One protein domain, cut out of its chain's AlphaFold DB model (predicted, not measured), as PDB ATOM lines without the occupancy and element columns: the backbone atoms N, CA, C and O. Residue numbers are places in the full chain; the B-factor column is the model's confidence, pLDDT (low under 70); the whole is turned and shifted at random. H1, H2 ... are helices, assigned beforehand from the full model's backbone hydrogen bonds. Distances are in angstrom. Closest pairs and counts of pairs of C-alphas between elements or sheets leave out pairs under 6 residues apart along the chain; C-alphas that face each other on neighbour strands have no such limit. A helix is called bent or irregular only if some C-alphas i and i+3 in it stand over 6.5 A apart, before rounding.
ATOM      1  N   TRP A  62      44.625 -22.227  28.814       83.69
ATOM      2  CA  TRP A  62      45.458 -23.067  27.967       83.69
ATOM      3  C   TRP A  62      44.624 -24.104  27.222       83.69
ATOM      4  O   TRP A  62      44.992 -24.496  26.118       83.69
ATOM      5  N   ARG A  63      43.485 -24.532  27.785       84.88
ATOM      6  CA  ARG A  63      42.585 -25.456  27.091       84.88
ATOM      7  C   ARG A  63      41.923 -24.767  25.917       84.88
ATOM      8  O   ARG A  63      41.903 -25.344  24.836       84.88
ATOM      9  N   GLN A  64      41.447 -23.540  26.114       86.38
ATOM     10  CA  GLN A  64      40.886 -22.739  25.033       86.38
ATOM     11  C   GLN A  64      41.947 -22.390  23.979       86.38
ATOM     12  O   GLN A  64      41.685 -22.519  22.790       86.38
ATOM     13  N   TYR A  65      43.155 -22.002  24.401       88.62
ATOM     14  CA  TYR A  65      44.257 -21.636  23.508       88.62
ATOM     15  C   TYR A  65      44.692 -22.787  22.591       88.62
ATOM     16  O   TYR A  65      44.974 -22.567  21.416       88.62
ATOM     17  N   PHE A  66      44.738 -24.012  23.119       89.50
ATOM     18  CA  PHE A  66      45.096 -25.212  22.359       89.50
ATOM     19  C   PHE A  66      43.886 -25.954  21.776       89.50
ATOM     20  O   PHE A  66      44.063 -27.058  21.263       89.50
ATOM     21  N   GLU A  67      42.676 -25.391  21.887       87.38
ATOM     22  CA  GLU A  67      41.419 -26.028  21.465       87.38
ATOM     23  C   GLU A  67      41.295 -27.477  21.976       87.38
ATOM     24  O   GLU A  67      40.849 -28.388  21.275       87.38
ATOM     25  N   LEU A  68      41.740 -27.714  23.215       84.81
ATOM     26  CA  LEU A  68      41.707 -29.043  23.811       84.81
ATOM     27  C   LEU A  68      40.250 -29.493  24.003       84.81
ATOM     28  O   LEU A  68      39.398 -28.673  24.358       84.81
ATOM     29  N   PRO A  69      39.959 -30.800  23.840       80.31
ATOM     30  CA  PRO A  69      38.627 -31.348  24.094       80.31
ATOM     31  C   PRO A  69      38.210 -31.115  25.550       80.31
ATOM     32  O   PRO A  69      39.030 -30.729  26.379       80.31
ATOM     33  N   GLU A  70      36.950 -31.366  25.901       80.81
ATOM     34  CA  GLU A  70      36.473 -31.209  27.281       80.81
ATOM     35  C   GLU A  70      37.308 -32.015  28.293       80.81
ATOM     36  O   GLU A  70      37.945 -33.023  27.970       80.81
ATOM     37  N   GLN A  71      37.363 -31.532  29.538       83.62
ATOM     38  CA  GLN A  71      38.102 -32.219  30.593       83.62
ATOM     39  C   GLN A  71      37.489 -33.597  30.831       83.62
ATOM     40  O   GLN A  71      36.278 -33.716  30.994       83.62
ATOM     41  N   ASN A  72      38.339 -34.628  30.882       83.25
ATOM     42  CA  ASN A  72      37.860 -35.979  31.132       83.25
ATOM     43  C   ASN A  72      37.143 -36.032  32.494       83.25
ATOM     44  O   ASN A  72      37.764 -35.654  33.500       83.25
ATOM     45  N   PRO A  73      35.873 -36.467  32.554       85.31
ATOM     46  CA  PRO A  73      35.161 -36.574  33.816       85.31
ATOM     47  C   PRO A  73      35.864 -37.546  34.769       85.31
ATOM     48  O   PRO A  73      36.331 -38.617  34.389       85.31
ATOM     49  N   LEU A  74      35.929 -37.181  36.049       88.12
ATOM     50  CA  LEU A  74      36.428 -38.088  37.085       88.12
ATOM     51  C   LEU A  74      35.386 -39.160  37.432       88.12
ATOM     52  O   LEU A  74      35.745 -40.309  37.689       88.12
ATOM     53  N   TYR A  75      34.111 -38.773  37.420       91.00
ATOM     54  CA  TYR A  75      32.970 -39.603  37.795       91.00
ATOM     55  C   TYR A  75      32.033 -39.787  36.609       91.00
ATOM     56  O   TYR A  75      31.866 -38.856  35.823       91.00
ATOM     57  N   SER A  76      31.414 -40.960  36.494       88.94
ATOM     58  CA  SER A  76      30.497 -41.230  35.392       88.94
ATOM     59  C   SER A  76      29.201 -40.434  35.527       88.94
ATOM     60  O   SER A  76      28.664 -40.276  36.625       88.94
ATOM     61  N   GLY A  77      28.728 -39.909  34.400       87.19
ATOM     62  CA  GLY A  77      27.411 -39.299  34.258       87.19
ATOM     63  C   GLY A  77      26.460 -40.157  33.420       87.19
ATOM     64  O   GLY A  77      26.799 -41.246  32.959       87.19
ATOM     65  N   GLU A  78      25.264 -39.627  33.154       85.38
ATOM     66  CA  GLU A  78      24.213 -40.334  32.403       85.38
ATOM     67  C   GLU A  78      24.667 -40.791  31.009       85.38
ATOM     68  O   GLU A  78      24.401 -41.920  30.597       85.38
ATOM     69  N   LEU A  79      25.404 -39.936  30.292       85.69
ATOM     70  CA  LEU A  79      25.918 -40.251  28.956       85.69
ATOM     71  C   LEU A  79      26.931 -41.404  28.972       85.69
ATOM     72  O   LEU A  79      26.966 -42.200  28.035       85.69
ATOM     73  N   ASP A  80      27.728 -41.517  30.033       88.62
ATOM     74  CA  ASP A  80      28.746 -42.561  30.144       88.62
ATOM     75  C   ASP A  80      28.086 -43.926  30.392       88.62
ATOM     76  O   ASP A  80      28.508 -44.936  29.829       88.62
ATOM     77  N   HIS A  81      26.975 -43.964  31.140       87.19
ATOM     78  CA  HIS A  81      26.179 -45.184  31.314       87.19
ATOM     79  C   HIS A  81      25.579 -45.698  30.002       87.19
ATOM     80  O   HIS A  81      25.518 -46.909  29.793       87.19
ATOM     81  N   LEU A  82      25.159 -44.798  29.108       88.38
ATOM     82  CA  LEU A  82      24.638 -45.169  27.787       88.38
ATOM     83  C   LEU A  82      25.742 -45.657  26.842       88.38
ATOM     84  O   LEU A  82      25.500 -46.504  25.982       88.38
ATOM     85  N   ARG A  83      26.956 -45.134  27.004       90.25
ATOM     86  CA  ARG A  83      28.093 -45.410  26.126       90.25
ATOM     87  C   ARG A  83      28.880 -46.660  26.516       90.25
ATOM     88  O   ARG A  83      29.344 -47.382  25.633       90.25
ATOM     89  N   ALA A  84      29.003 -46.946  27.809       90.75
ATOM     90  CA  ALA A  84      29.682 -48.130  28.330       90.75
ATOM     91  C   ALA A  84      29.293 -49.454  27.625       90.75
ATOM     92  O   ALA A  84      30.203 -50.190  27.230       90.75
ATOM     93  N   PRO A  85      27.999 -49.777  27.389       92.75
ATOM     94  CA  PRO A  85      27.633 -51.003  26.678       92.75
ATOM     95  C   PRO A  85      28.106 -51.007  25.220       92.75
ATOM     96  O   PRO A  85      28.575 -52.039  24.749       92.75
ATOM     97  N   GLN A  86      28.074 -49.862  24.529       92.12
ATOM     98  CA  GLN A  86      28.555 -49.754  23.145       92.12
ATOM     99  C   GLN A  86      30.065 -50.010  23.056       92.12
ATOM    100  O   GLN A  86      30.533 -50.728  22.175       92.12
ATOM    101  N   LEU A  87      30.846 -49.465  23.995       92.81
ATOM    102  CA  LEU A  87      32.285 -49.736  24.066       92.81
ATOM    103  C   LEU A  87      32.574 -51.206  24.394       92.81
ATOM    104  O   LEU A  87      33.506 -51.787  23.837       92.81
ATOM    105  N   SER A  88      31.765 -51.815  25.263       94.12
ATOM    106  CA  SER A  88      31.866 -53.239  25.588       94.12
ATOM    107  C   SER A  88      31.575 -54.125  24.372       94.12
ATOM    108  O   SER A  88      32.337 -55.051  24.097       94.12
ATOM    109  N   GLU A  89      30.548 -53.793  23.589       96.06
ATOM    110  CA  GLU A  89      30.200 -54.481  22.343       96.06
ATOM    111  C   GLU A  89      31.339 -54.385  21.311       96.06
ATOM    112  O   GLU A  89      31.781 -55.400  20.765       96.06
ATOM    113  N   LEU A  90      31.911 -53.193  21.109       95.31
ATOM    114  CA  LEU A  90      33.068 -53.008  20.223       95.31
ATOM    115  C   LEU A  90      34.293 -53.810  20.679       95.31
ATOM    116  O   LEU A  90      34.995 -54.395  19.847       95.31
ATOM    117  N   ALA A  91      34.537 -53.873  21.992       94.38
ATOM    118  CA  ALA A  91      35.602 -54.689  22.565       94.38
ATOM    119  C   ALA A  91      35.356 -56.185  22.307       94.38
ATOM    120  O   ALA A  91      36.266 -56.896  21.872       94.38
ATOM    121  N   GLN A  92      34.122 -56.654  22.511       96.81
ATOM    122  CA  GLN A  92      33.723 -58.045  22.297       96.81
ATOM    123  C   GLN A  92      33.861 -58.462  20.826       96.81
ATOM    124  O   GLN A  92      34.360 -59.550  20.531       96.81
ATOM    125  N   HIS A  93      33.501 -57.576  19.895       96.00
ATOM    126  CA  HIS A  93      33.654 -57.794  18.456       96.00
ATOM    127  C   HIS A  93      35.075 -57.544  17.927       96.00
ATOM    128  O   HIS A  93      35.296 -57.625  16.719       96.00
ATOM    129  N   LYS A  94      36.054 -57.283  18.808       94.38
ATOM    130  CA  LYS A  94      37.465 -57.013  18.467       94.38
ATOM    131  C   LYS A  94      37.655 -55.825  17.513       94.38
ATOM    132  O   LYS A  94      38.654 -55.757  16.798       94.38
ATOM    133  N   GLN A  95      36.733 -54.866  17.524       95.25
ATOM    134  CA  GLN A  95      36.811 -53.646  16.718       95.25
ATOM    135  C   GLN A  95      37.667 -52.592  17.432       95.25
ATOM    136  O   GLN A  95      37.179 -51.555  17.884       95.25
ATOM    137  N   LEU A  96      38.965 -52.882  17.569       94.31
ATOM    138  CA  LEU A  96      39.884 -52.073  18.375       94.31
ATOM    139  C   LEU A  96      40.098 -50.665  17.816       94.31
ATOM    140  O   LEU A  96      40.257 -49.734  18.599       94.31
ATOM    141  N   ASP A  97      40.077 -50.494  16.495       96.12
ATOM    142  CA  ASP A  97      40.264 -49.179  15.875       96.12
ATOM    143  C   ASP A  97      39.066 -48.263  16.144       96.12
ATOM    144  O   ASP A  97      39.245 -47.123  16.574       96.12
ATOM    145  N   SER A  98      37.844 -48.791  16.007       94.62
ATOM    146  CA  SER A  98      36.609 -48.086  16.368       94.62
ATOM    147  C   SER A  98      36.585 -47.732  17.855       94.62
ATOM    148  O   SER A  98      36.285 -46.596  18.221       94.62
ATOM    149  N   LEU A  99      36.961 -48.678  18.720       94.56
ATOM    150  CA  LEU A  99      37.026 -48.468  20.166       94.56
ATOM    151  C   LEU A  99      38.045 -47.381  20.536       94.56
ATOM    152  O   LEU A  99      37.729 -46.482  21.313       94.56
ATOM    153  N   ARG A 100      39.250 -47.425  19.953       94.06
ATOM    154  CA  ARG A 100      40.293 -46.408  20.161       94.06
ATOM    155  C   ARG A 100      39.833 -45.033  19.707       94.06
ATOM    156  O   ARG A 100      40.023 -44.072  20.445       94.06
ATOM    157  N   LEU A 101      39.216 -44.947  18.529       92.50
ATOM    158  CA  LEU A 101      38.680 -43.695  18.009       92.50
ATOM    159  C   LEU A 101      37.621 -43.127  18.953       92.50
ATOM    160  O   LEU A 101      37.678 -41.949  19.295       92.50
ATOM    161  N   MET A 102      36.691 -43.961  19.422       91.69
ATOM    162  CA  MET A 102      35.685 -43.524  20.383       91.69
ATOM    163  C   MET A 102      36.343 -42.972  21.649       91.69
ATOM    164  O   MET A 102      36.066 -41.831  22.009       91.69
ATOM    165  N   ILE A 103      37.237 -43.723  22.296       90.25
ATOM    166  CA  ILE A 103      37.922 -43.271  23.521       90.25
ATOM    167  C   ILE A 103      38.735 -41.985  23.279       90.25
ATOM    168  O   ILE A 103      38.784 -41.125  24.152       90.25
ATOM    169  N   ALA A 104      39.335 -41.820  22.097       88.44
ATOM    170  CA  ALA A 104      40.088 -40.616  21.742       88.44
ATOM    171  C   ALA A 104      39.194 -39.377  21.557       88.44
ATOM    172  O   ALA A 104      39.607 -38.278  21.911       88.44
ATOM    173  N   MET A 105      37.975 -39.542  21.031       86.56
ATOM    174  CA  MET A 105      37.014 -38.437  20.887       86.56
ATOM    175  C   MET A 105      36.470 -37.960  22.236       86.56
ATOM    176  O   MET A 105      36.235 -36.770  22.428       86.56
ATOM    177  N   ARG A 106      36.255 -38.888  23.171       86.50
ATOM    178  CA  ARG A 106      35.849 -38.595  24.549       86.50
ATOM    179  C   ARG A 106      36.351 -39.717  25.437       86.50
ATOM    180  O   ARG A 106      35.952 -40.868  25.244       86.50
ATOM    181  N   ALA A 107      37.191 -39.378  26.402       86.81
ATOM    182  CA  ALA A 107      37.705 -40.351  27.347       86.81
ATOM    183  C   ALA A 107      36.602 -40.836  28.307       86.81
ATOM    184  O   ALA A 107      35.568 -40.188  28.474       86.81
ATOM    185  N   GLU A 108      36.804 -42.030  28.862       88.69
ATOM    186  CA  GLU A 108      35.879 -42.632  29.824       88.69
ATOM    187  C   GLU A 108      36.171 -42.132  31.246       88.69
ATOM    188  O   GLU A 108      37.331 -41.830  31.575       88.69
ATOM    189  N   PRO A 109      35.136 -42.066  32.101       90.50
ATOM    190  CA  PRO A 109      35.292 -41.651  33.483       90.50
ATOM    191  C   PRO A 109      36.177 -42.627  34.261       90.50
ATOM    192  O   PRO A 109      36.113 -43.843  34.078       90.50
ATOM    193  N   LEU A 110      36.992 -42.096  35.175       87.44
ATOM    194  CA  LEU A 110      37.908 -42.920  35.978       87.44
ATOM    195  C   LEU A 110      37.186 -43.701  37.081       87.44
ATOM    196  O   LEU A 110      37.662 -44.753  37.512       87.44
ATOM    197  N   ARG A 111      36.047 -43.190  37.559       87.81
ATOM    198  CA  ARG A 111      35.224 -43.828  38.586       87.81
ATOM    199  C   ARG A 111      33.756 -43.806  38.188       87.81
ATOM    200  O   ARG A 111      33.264 -42.831  37.640       87.81
ATOM    201  N   HIS A 112      33.034 -44.869  38.525       84.19
ATOM    202  CA  HIS A 112      31.598 -44.953  38.280       84.19
ATOM    203  C   HIS A 112      30.815 -43.905  39.092       84.19
ATOM    204  O   HIS A 112      30.173 -43.032  38.529       84.19
ATOM    205  N   ALA A 113      30.929 -43.913  40.416       83.38
ATOM    206  CA  ALA A 113      30.172 -43.003  41.272       83.38
ATOM    207  C   ALA A 113      31.092 -42.148  42.142       83.38
ATOM    208  O   ALA A 113      32.243 -42.512  42.392       83.38
ATOM    209  N   ASN A 114      30.577 -41.030  42.648       82.81
ATOM    210  CA  ASN A 114      31.228 -40.240  43.693       82.81
ATOM    211  C   ASN A 114      30.703 -40.633  45.083       82.81
ATOM    212  O   ASN A 114      30.240 -39.793  45.852       82.81
ATOM    213  N   ASP A 115      30.722 -41.931  45.385       81.81
ATOM    214  CA  ASP A 115      30.270 -42.423  46.684       81.81
ATOM    215  C   ASP A 115      31.294 -42.122  47.772       81.81
ATOM    216  O   ASP A 115      32.500 -42.335  47.579       81.81
ATOM    217  N   LEU A 116      30.784 -41.689  48.926       81.06
ATOM    218  CA  LEU A 116      31.555 -41.570  50.156       81.06
ATOM    219  C   LEU A 116      32.098 -42.942  50.570       81.06
ATOM    220  O   LEU A 116      31.472 -43.979  50.343       81.06
ATOM    221  N   LEU A 117      33.273 -42.943  51.198       85.69
ATOM    222  CA  LEU A 117      33.831 -44.162  51.773       85.69
ATOM    223  C   LEU A 117      32.874 -44.721  52.844       85.69
ATOM    224  O   LEU A 117      32.323 -43.926  53.616       85.69
TER     225      LEU A 117
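Overview. This is residues 62 to 117 of the 160 residues of an uncharacterized protein of Aeromonadales bacterium (UniProt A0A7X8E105). A small helical hairpin, H2 and H3 side by side with their contact near the link end, lies at one end of a loose, flat model, and a short one-turn helix, H1, lies at the other end. The stretch of residues 66 to 77, with no named element, leads from H1 to the open end of the hairpin, where H2 begins, and the tail of residues 106 to 117 leaves H3 at that same open end, first crosses it toward the start of H2 and then runs on away from the hairpin to Leu 117. The printed part has 56 residues with three named helices, in the order H1, H2, H3, and no named strand; the class is all helix. The whole is loose, with a radius of gyration of the C-alphas of 13.3 A, and the C-alphas span 37 by 35 by 16 A.

Arrangement. The printed part begins with H1, residues 62 to 65, which touches no helix. A long link of 12 residues joins it to H2, residues 78 to 92, and H1 and H2 are apart. A tight link of 3 residues then joins H2 to H3, residues 96 to 105. H2 and H3 touch, with 6 pairs of C-alphas within 8 A, and H2 does so with residues 87 to 91 alone. Their closest C-alphas are those of Leu 90 and Leu 99, 6.0 A apart. They form a helical hairpin, at a shallow tilt of 21 degrees and running opposite ways, with their centres 11.6 A apart. H1 and H3 are apart. In H3 every O i to N i+4 pair is within hydrogen-bond range, and in H2 9 of 11 are; H1 is too short for such a pair, and its 1 pair of O i and N i+3 is not within range.

Along the chain. H1 begins at C-alpha 62, at (45.458, -23.067, 27.967), and measures 4.8 A from first to last C-alpha. H2, the longest helix with 15 residues, runs from Glu 78 to Gln 92 and measures 22.5 A; C-alpha 78 is at (24.213, -40.334, 32.403). H2 is irregular, but only just: C-alphas 82 and 85 are 6.7 A apart, and its line is a rough one. H3, 10 residues from Leu 96 to Met 105, measures 14.2 A and ends at C-alpha 105, at (37.014, -38.437, 20.887).

Size, cuts and confidence. The outline is flat. The two C-alphas farthest apart are those of Tyr 65 and His 93, at 38.0 A, and the C-alphas of Trp 62 and Leu 117, the first and last printed, are 33.9 A apart. The printed part has no cut. Residues 66 to 77 and residues 106 to 117 are long stretches with no named element, of 12 residues each. The mean pLDDT of the printed part is 88.9, and no printed residue is under 70.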